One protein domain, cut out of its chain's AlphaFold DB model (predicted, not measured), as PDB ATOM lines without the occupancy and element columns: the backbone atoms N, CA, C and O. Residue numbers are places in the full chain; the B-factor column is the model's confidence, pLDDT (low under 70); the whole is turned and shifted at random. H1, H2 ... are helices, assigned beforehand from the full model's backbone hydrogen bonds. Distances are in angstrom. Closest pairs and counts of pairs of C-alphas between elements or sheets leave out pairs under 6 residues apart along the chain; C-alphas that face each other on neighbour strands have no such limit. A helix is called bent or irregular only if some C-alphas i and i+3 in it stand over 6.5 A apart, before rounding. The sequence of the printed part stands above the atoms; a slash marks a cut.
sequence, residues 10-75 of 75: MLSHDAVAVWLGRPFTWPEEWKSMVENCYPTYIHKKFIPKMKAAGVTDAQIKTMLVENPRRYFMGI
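This is residues 10 to 75 of the 75 residues of an uncharacterized protein of Phycisphaerae bacterium SG8_4 (UniProt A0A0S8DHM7). A flat, loose, open loop of chain, in which a long stretch without a named element, residues 10 to 27, starts near H3 and runs away from it, and the chain then comes back through H1 and H2 to H3. H2 and H3 meet near their ends at a corner, as a V, while H1 stands off from both; residues 18 to 25 stick out, and so do residues 27 to 33, of which 28 to 33 belong to H1. The printed part has 66 residues with three named helices, in the order H1, H2, H3, and no named strand; the class is all helix. The whole is loose, with a radius of gyration of the C-alphas of 15.5 A and spans of 42 by 32 by 14 A.

The printed part begins at Met 10, C-alpha at (199.782, 217.180, 339.555), and residues 10 to 27 hold no named element; their C-alphas lie 3 to 26 A from the mean of the C-alphas. H1, residues 28 to 34, begins at C-alpha 28, (188.140, 231.083, 364.228), and is irregular: C-alphas 29 and 32 are 7.4 A apart. H2, residues 41 to 52, is 15.9 A from first to last C-alpha and only just irregular, with C-alphas 44 and 47 at 6.9 A. H3, residues 57 to 73, is the longest helix, 22.4 A from first to last C-alpha, and ends at C-alpha 73, (195.100, 216.766, 325.724). H3 is only just irregular, with C-alphas 64 and 67 at 6.7 A, and has a kink of 26 degrees near residue 65.

No helix touches another. H1 is apart from H2 and apart from H3. A short link of 6 residues joins H1 to H2. A tight link of 4 residues joins H2 to H3. These two helices are close but not clearly touching, with 2 pairs of C-alphas within 8 A; the closest C-alphas are those of Lys 51 and Asp 57, 7.5 A apart. Their lines stand at a steep tilt of 48 degrees, opposite ways. Of the O i to N i+4 pairs, 1 of 3 is within hydrogen-bond range in H1, where 3 of 4 O i to N i+3 pairs are; the counts are 5 of 8 in H2 and 11 of 13 in H3.

The C-alphas farthest apart are those of Glu 28 and Ile 75, at 45.2 A, while those of Met 10 and Ile 75, the chain's last residue, are 16.0 A apart. Without the stretches that stand free, the body has 51 residues and spans 40 by 27 by 11 A. The printed part has no cut, and neither link between helices is long. The mean pLDDT of the printed part is 95.4, and no printed residue is under 70.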
ATOM      1  N   MET A  10     200.236 215.814 339.844       97.88
ATOM      2  CA  MET A  10     199.782 217.180 339.555       97.88
ATOM      3  C   MET A  10     199.540 217.916 340.874       97.88
ATOM      4  O   MET A  10     199.273 217.285 341.897       97.88
ATOM      5  N   LEU A  11     199.662 219.244 340.863       97.12
ATOM      6  CA  LEU A  11     199.493 220.081 342.053       97.12
ATOM      7  C   LEU A  11     198.301 221.023 341.864       97.12
ATOM      8  O   LEU A  11     198.158 221.631 340.808       97.12
ATOM      9  N   SER A  12     197.476 221.158 342.899       96.69
ATOM     10  CA  SER A  12     196.338 222.081 342.961       96.69
ATOM     11  C   SER A  12     196.066 222.465 344.420       96.69
ATOM     12  O   SER A  12     196.717 221.951 345.332       96.69
ATOM     13  N   HIS A  13     195.132 223.386 344.639       94.94
ATOM     14  CA  HIS A  13     194.804 223.950 345.954       94.94
ATOM     15  C   HIS A  13     193.429 223.539 346.458       94.94
ATOM     16  O   HIS A  13     193.188 223.667 347.650       94.94
ATOM     17  N   ASP A  14     192.540 223.128 345.548       94.25
ATOM     18  CA  ASP A  14     191.107 222.957 345.826       94.25
ATOM     19  C   ASP A  14     190.471 224.213 346.468       94.25
ATOM     20  O   ASP A  14     189.690 224.159 347.413       94.25
ATOM     21  N   ALA A  15     190.885 225.394 345.993       92.81
ATOM     22  CA  ALA A  15     190.468 226.667 346.569       92.81
ATOM     23  C   ALA A  15     189.125 227.137 345.995       92.81
ATOM     24  O   ALA A  15     188.925 227.167 344.779       92.81
ATOM     25  N   VAL A  16     188.244 227.615 346.876       93.06
ATOM     26  CA  VAL A  16     186.971 228.237 346.494       93.06
ATOM     27  C   VAL A  16     187.159 229.745 346.360       93.06
ATOM     28  O   VAL A  16     187.422 230.438 347.341       93.06
ATOM     29  N   ALA A  17     187.018 230.263 345.139       91.75
ATOM     30  CA  ALA A  17     187.118 231.700 344.877       91.75
ATOM     31  C   ALA A  17     185.900 232.474 345.407       91.75
ATOM     32  O   ALA A  17     186.046 233.576 345.929       91.75
ATOM     33  N   VAL A  18     184.703 231.892 345.270       93.19
ATOM     34  CA  VAL A  18     183.434 232.473 345.722       93.19
ATOM     35  C   VAL A  18     182.540 231.357 346.254       93.19
ATOM     36  O   VAL A  18     182.220 230.417 345.527       93.19
ATOM     37  N   TRP A  19     182.120 231.471 347.513       93.94
ATOM     38  CA  TRP A  19     181.100 230.601 348.097       93.94
ATOM     39  C   TRP A  19     179.714 231.115 347.710       93.94
ATOM     40  O   TRP A  19     179.400 232.284 347.929       93.94
ATOM     41  N   LEU A  20     178.891 230.252 347.120       95.62
ATOM     42  CA  LEU A  20     177.509 230.587 346.776       95.62
ATOM     43  C   LEU A  20     176.591 230.440 348.000       95.62
ATOM     44  O   LEU A  20     176.824 229.599 348.867       95.62
ATOM     45  N   GLY A  21     175.510 231.223 348.040       95.62
ATOM     46  CA  GLY A  21     174.507 231.171 349.107       95.62
ATOM     47  C   GLY A  21     174.739 232.214 350.199       95.62
ATOM     48  O   GLY A  21     174.986 233.384 349.907       95.62
ATOM     49  N   ARG A  22     174.591 231.813 351.467       95.62
ATOM     50  CA  ARG A  22     174.829 232.722 352.598       95.62
ATOM     51  C   ARG A  22     176.322 233.067 352.680       95.62
ATOM     52  O   ARG A  22     177.137 232.188 352.403       95.62
ATOM     53  N   PRO A  23     176.686 234.295 353.098       93.12
ATOM     54  CA  PRO A  23     178.079 234.650 353.323       93.12
ATOM     55  C   PRO A  23     178.756 233.625 354.227       93.12
ATOM     56  O   PRO A  23     178.258 233.310 355.309       93.12
ATOM     57  N   PHE A  24     179.874 233.097 353.749       92.12
ATOM     58  CA  PHE A  24     180.647 232.097 354.455       92.12
ATOM     59  C   PHE A  24     181.926 232.722 354.998       92.12
ATOM     60  O   PHE A  24     182.671 233.388 354.278       92.12
ATOM     61  N   THR A  25     182.193 232.461 356.269       91.00
ATOM     62  CA  THR A  25     183.465 232.750 356.923       91.00
ATOM     63  C   THR A  25     183.885 231.514 357.691       91.00
ATOM     64  O   THR A  25     183.065 230.920 358.392       91.00
ATOM     65  N   TRP A  26     185.156 231.143 357.586       91.25
ATOM     66  CA  TRP A  26     185.698 230.045 358.375       91.25
ATOM     67  C   TRP A  26     185.570 230.330 359.882       91.25
ATOM     68  O   TRP A  26     185.787 231.479 360.285       91.25
ATOM     69  N   PRO A  27     185.258 229.313 360.710       94.38
ATOM     70  CA  PRO A  27     185.347 229.423 362.165       94.38
ATOM     71  C   PRO A  27     186.754 229.845 362.611       94.38
ATOM     72  O   PRO A  27     187.738 229.539 361.931       94.38
ATOM     73  N   GLU A  28     186.862 230.537 363.746       95.06
ATOM     74  CA  GLU A  28     188.140 231.083 364.228       95.06
ATOM     75  C   GLU A  28     189.190 229.985 364.420       95.06
ATOM     76  O   GLU A  28     190.344 230.144 364.027       95.06
ATOM     77  N   GLU A  29     188.766 228.827 364.926       95.56
ATOM     78  CA  GLU A  29     189.637 227.691 365.229       95.56
ATOM     79  C   GLU A  29     190.263 227.079 363.962       95.56
ATOM     80  O   GLU A  29     191.259 226.364 364.043       95.56
ATOM     81  N   TRP A  30     189.701 227.375 362.784       93.50
ATOM     82  CA  TRP A  30     190.112 226.819 361.492       93.50
ATOM     83  C   TRP A  30     190.958 227.792 360.667       93.50
ATOM     84  O   TRP A  30     191.574 227.376 359.684       93.50
ATOM     85  N   LYS A  31     191.017 229.080 361.038       91.56
ATOM     86  CA  LYS A  31     191.648 230.126 360.213       91.56
ATOM     87  C   LYS A  31     193.105 229.830 359.865       91.56
ATOM     88  O   LYS A  31     193.501 230.029 358.720       91.56
ATOM     89  N   SER A  32     193.883 229.312 360.814       93.75
ATOM     90  CA  SER A  32     195.291 228.955 360.588       93.75
ATOM     91  C   SER A  32     195.460 227.804 359.591       93.75
ATOM     92  O   SER A  32     196.423 227.779 358.831       93.75
ATOM     93  N   MET A  33     194.508 226.869 359.533       90.81
ATOM     94  CA  MET A  33     194.562 225.730 358.612       90.81
ATOM     95  C   MET A  33     194.282 226.138 357.163       90.81
ATOM     96  O   MET A  33     194.814 225.534 356.232       90.81
ATOM     97  N   VAL A  34     193.460 227.170 356.967       92.44
ATOM     98  CA  VAL A  34     193.012 227.633 355.643       92.44
ATOM     99  C   VAL A  34     193.735 228.894 355.169       92.44
ATOM    100  O   VAL A  34     193.472 229.363 354.063       92.44
ATOM    101  N   GLU A  35     194.681 229.422 355.952       93.31
ATOM    102  CA  GLU A  35     195.410 230.664 355.653       93.31
ATOM    103  C   GLU A  35     196.094 230.642 354.272       93.31
ATOM    104  O   GLU A  35     196.264 231.677 353.636       93.31
ATOM    105  N   ASN A  36     196.471 229.447 353.799       94.50
ATOM    106  CA  ASN A  36     197.185 229.218 352.544       94.50
ATOM    107  C   ASN A  36     196.273 228.703 351.410       94.50
ATOM    108  O   ASN A  36     196.759 228.389 350.322       94.50
ATOM    109  N   CYS A  37     194.957 228.620 351.641       93.19
ATOM    110  CA  CYS A  37     193.974 228.124 350.677       93.19
ATOM    111  C   CYS A  37     193.572 229.224 349.677       93.19
ATOM    112  O   CYS A  37     192.465 229.757 349.706       93.19
ATOM    113  N   TYR A  38     194.504 229.611 348.799       93.75
ATOM    114  CA  TYR A  38     194.252 230.584 347.732       93.75
ATOM    115  C   TYR A  38     195.049 230.271 346.451       93.75
ATOM    116  O   TYR A  38     196.182 229.780 346.531       93.75
ATOM    117  N   PRO A  39     194.533 230.616 345.249       94.44
ATOM    118  CA  PRO A  39     195.074 230.129 343.969       94.44
ATOM    119  C   PRO A  39     196.545 230.466 343.686       94.44
ATOM    120  O   PRO A  39     197.229 229.764 342.947       94.44
ATOM    121  N   THR A  40     197.092 231.530 344.280       96.44
ATOM    122  CA  THR A  40     198.489 231.929 344.026       96.44
ATOM    123  C   THR A  40     199.506 231.313 344.992       96.44
ATOM    124  O   THR A  40     200.709 231.486 344.785       96.44
ATOM    125  N   TYR A  41     199.069 230.560 346.012       97.38
ATOM    126  CA  TYR A  41     199.955 230.012 347.047       97.38
ATOM    127  C   TYR A  41     201.032 229.080 346.476       97.38
ATOM    128  O   TYR A  41     202.216 229.249 346.786       97.38
ATOM    129  N   ILE A  42     200.655 228.148 345.587       97.69
ATOM    130  CA  ILE A  42     201.609 227.223 344.956       97.69
ATOM    131  C   ILE A  42     202.763 227.987 344.297       97.69
ATOM    132  O   ILE A  42     203.926 227.724 344.598       97.69
ATOM    133  N   HIS A  43     202.454 228.984 343.470       97.06
ATOM    134  CA  HIS A  43     203.470 229.743 342.743       97.06
ATOM    135  C   HIS A  43     204.316 230.633 343.656       97.06
ATOM    136  O   HIS A  43     205.539 230.658 343.535       97.06
ATOM    137  N   LYS A  44     203.679 231.358 344.582       97.75
ATOM    138  CA  LYS A  44     204.359 232.372 345.400       97.75
ATOM    139  C   LYS A  44     205.122 231.789 346.589       97.75
ATOM    140  O   LYS A  44     206.070 232.415 347.054       97.75
ATOM    141  N   LYS A  45     204.685 230.649 347.130       97.94
ATOM    142  CA  LYS A  45     205.165 230.132 348.422       97.94
ATOM    143  C   LYS A  45     205.580 228.667 348.370       97.94
ATOM    144  O   LYS A  45     206.616 228.328 348.937       97.94
ATOM    145  N   PHE A  46     204.818 227.800 347.702       97.56
ATOM    146  CA  PHE A  46     205.116 226.364 347.706       97.56
ATOM    147  C   PHE A  46     206.294 226.000 346.797       97.56
ATOM    148  O   PHE A  46     207.207 225.311 347.243       97.56
ATOM    149  N   ILE A  47     206.336 226.516 345.563       98.06
ATOM    150  CA  ILE A  47     207.440 226.276 344.621       98.06
ATOM    151  C   ILE A  47     208.807 226.644 345.234       98.06
ATOM    152  O   ILE A  47     209.700 225.797 345.194       98.06
ATOM    153  N   PRO A  48     208.999 227.826 345.862       98.31
ATOM    154  CA  PRO A  48     210.244 228.133 346.568       98.31
ATOM    155  C   PRO A  48     210.632 227.092 347.631       98.31
ATOM    156  O   PRO A  48     211.789 226.677 347.683       98.31
ATOM    157  N   LYS A  49     209.670 226.607 348.432       97.88
ATOM    158  CA  LYS A  49     209.906 225.552 349.438       97.88
ATOM    159  C   LYS A  49     210.315 224.227 348.786       97.88
ATOM    160  O   LYS A  49     211.227 223.563 349.269       97.88
ATOM    161  N   MET A  50     209.685 223.854 347.672       96.62
ATOM    162  CA  MET A  50     210.038 222.644 346.921       96.62
ATOM    163  C   MET A  50     211.459 222.715 346.360       96.62
ATOM    164  O   MET A  50     212.204 221.742 346.465       96.62
ATOM    165  N   LYS A  51     211.853 223.871 345.811       97.56
ATOM    166  CA  LYS A  51     213.219 224.104 345.324       97.56
ATOM    167  C   LYS A  51     214.242 223.998 346.451       97.56
ATOM    168  O   LYS A  51     215.233 223.291 346.299       97.56
ATOM    169  N   ALA A  52     213.965 224.621 347.600       97.94
ATOM    170  CA  ALA A  52     214.808 224.508 348.792       97.94
ATOM    171  C   ALA A  52     214.942 223.051 349.283       97.94
ATOM    172  O   ALA A  52     215.990 222.664 349.790       97.94
ATOM    173  N   ALA A  53     213.916 222.222 349.071       96.06
ATOM    174  CA  ALA A  53     213.935 220.786 349.358       96.06
ATOM    175  C   ALA A  53     214.567 219.922 348.238       96.06
ATOM    176  O   ALA A  53     214.490 218.690 348.285       96.06
ATOM    177  N   GLY A  54     215.171 220.535 347.215       95.75
ATOM    178  CA  GLY A  54     215.877 219.843 346.132       95.75
ATOM    179  C   GLY A  54     214.987 219.323 344.999       95.75
ATOM    180  O   GLY A  54     215.390 218.420 344.265       95.75
ATOM    181  N   VAL A  55     213.762 219.835 344.846       96.50
ATOM    182  CA  VAL A  55     212.959 219.585 343.638       96.50
ATOM    183  C   VAL A  55     213.459 220.489 342.515       96.50
ATOM    184  O   VAL A  55     213.564 221.701 342.685       96.50
ATOM    185  N   THR A  56     213.762 219.902 341.358       96.81
ATOM    186  CA  THR A  56     214.317 220.649 340.222       96.81
ATOM    187  C   THR A  56     213.239 221.427 339.471       96.81
ATOM    188  O   THR A  56     212.064 221.052 339.466       96.81
ATOM    189  N   ASP A  57     213.647 222.476 338.755       97.88
ATOM    190  CA  ASP A  57     212.763 223.211 337.845       97.88
ATOM    191  C   ASP A  57     212.124 222.304 336.787       97.88
ATOM    192  O   ASP A  57     210.936 222.435 336.495       97.88
ATOM    193  N   ALA A  58     212.876 221.324 336.277       97.44
ATOM    194  CA  ALA A  58     212.351 220.328 335.351       97.44
ATOM    195  C   ALA A  58     211.217 219.501 335.981       97.44
ATOM    196  O   ALA A  58     210.170 219.345 335.364       97.44
ATOM    197  N   GLN A  59     211.374 219.033 337.227       97.19
ATOM    198  CA  GLN A  59     210.319 218.296 337.936       97.19
ATOM    199  C   GLN A  59     209.084 219.168 338.190       97.19
ATOM    200  O   GLN A  59     207.959 218.700 338.028       97.19
ATOM    201  N   ILE A  60     209.281 220.436 338.565       97.88
ATOM    202  CA  ILE A  60     208.187 221.399 338.758       97.88
ATOM    203  C   ILE A  60     207.429 221.618 337.445       97.88
ATOM    204  O   ILE A  60     206.199 221.549 337.435       97.88
ATOM    205  N   LYS A  61     208.146 221.809 336.331       98.19
ATOM    206  CA  LYS A  61     207.552 221.911 334.993       98.19
ATOM    207  C   LYS A  61     206.783 220.641 334.625       98.19
ATOM    208  O   LYS A  61     205.673 220.743 334.112       98.19
ATOM    209  N   THR A  62     207.318 219.459 334.930       98.06
ATOM    210  CA  THR A  62     206.602 218.199 334.701       98.06
ATOM    211  C   THR A  62     205.262 218.182 335.437       98.06
ATOM    212  O   THR A  62     204.237 217.925 334.816       98.06
ATOM    213  N   MET A  63     205.238 218.526 336.727       97.88
ATOM    214  CA  MET A  63     204.011 218.478 337.534       97.88
ATOM    215  C   MET A  63     202.967 219.537 337.167       97.88
ATOM    216  O   MET A  63     201.772 219.262 337.257       97.88
ATOM    217  N   LEU A  64     203.399 220.750 336.808       97.75
ATOM    218  CA  LEU A  64     202.501 221.890 336.574       97.75
ATOM    219  C   LEU A  64     202.149 222.116 335.101       97.75
ATOM    220  O   LEU A  64     201.193 222.832 334.821       97.75
ATOM    221  N   VAL A  65     202.916 221.552 334.166       97.81
ATOM    222  CA  VAL A  65     202.736 221.786 332.726       97.81
ATOM    223  C   VAL A  65     202.615 220.472 331.972       97.81
ATOM    224  O   VAL A  65     201.587 220.229 331.351       97.81
ATOM    225  N   GLU A  66     203.627 219.604 332.035       98.12
ATOM    226  CA  GLU A  66     203.646 218.413 331.172       98.12
ATOM    227  C   GLU A  66     202.580 217.387 331.556       98.12
ATOM    228  O   GLU A  66     201.918 216.850 330.671       98.12
ATOM    229  N   ASN A  67     202.371 217.134 332.850       98.00
ATOM    230  CA  ASN A  67     201.359 216.186 333.311       98.00
ATOM    231  C   ASN A  67     199.935 216.681 333.011       98.00
ATOM    232  O   ASN A  67     199.188 215.907 332.412       98.00
ATOM    233  N   PRO A  68     199.553 217.942 333.316       97.81
ATOM    234  CA  PRO A  68     198.264 218.476 332.881       97.81
ATOM    235  C   PRO A  68     198.096 218.447 331.362       97.81
ATOM    236  O   PRO A  68     197.054 218.019 330.879       97.81
ATOM    237  N   ARG A  69     199.124 218.838 330.595       97.44
ATOM    238  CA  ARG A  69     199.085 218.800 329.127       97.44
ATOM    239  C   ARG A  69     198.804 217.385 328.623       97.44
ATOM    240  O   ARG A  69     197.896 217.208 327.825       97.44
ATOM    241  N   ARG A  70     199.527 216.382 329.129       97.38
ATOM    242  CA  ARG A  70     199.322 214.966 328.791       97.38
ATOM    243  C   ARG A  70     197.903 214.506 329.121       97.38
ATOM    244  O   ARG A  70     197.213 213.959 328.272       97.38
ATOM    245  N   TYR A  71     197.464 214.776 330.349       97.12
ATOM    246  CA  TYR A  71     196.178 214.310 330.856       97.12
ATOM    247  C   TYR A  71     194.988 214.957 330.133       97.12
ATOM    248  O   TYR A  71     194.084 214.253 329.698       97.12
ATOM    249  N   PHE A  72     194.994 216.282 329.968       97.44
ATOM    250  CA  PHE A  72     193.869 217.019 329.384       97.44
ATOM    251  C   PHE A  72     193.880 217.061 327.851       97.44
ATOM    252  O   PHE A  72     192.827 217.283 327.262       97.44
ATOM    253  N   MET A  73     195.030 216.851 327.193       96.38
ATOM    254  CA  MET A  73     195.100 216.766 325.724       96.38
ATOM    255  C   MET A  73     195.088 215.327 325.192       96.38
ATOM    256  O   MET A  73     194.953 215.148 323.986       96.38
ATOM    257  N   GLY A  74     195.216 214.310 326.052       89.31
ATOM    258  CA  GLY A  74     195.187 212.899 325.647       89.31
ATOM    259  C   GLY A  74     196.379 212.463 324.786       89.31
ATOM    260  O   GLY A  74     196.233 211.576 323.947       89.31
ATOM    261  N   ILE A  75     197.528 213.115 324.963       79.31
ATOM    262  CA  ILE A  75     198.781 212.869 324.225       79.31
ATOM    263  C   ILE A  75     199.790 212.057 325.034       79.31
ATOM    264  O   ILE A  75     199.580 211.900 326.254       79.31
TER     265      ILE A  75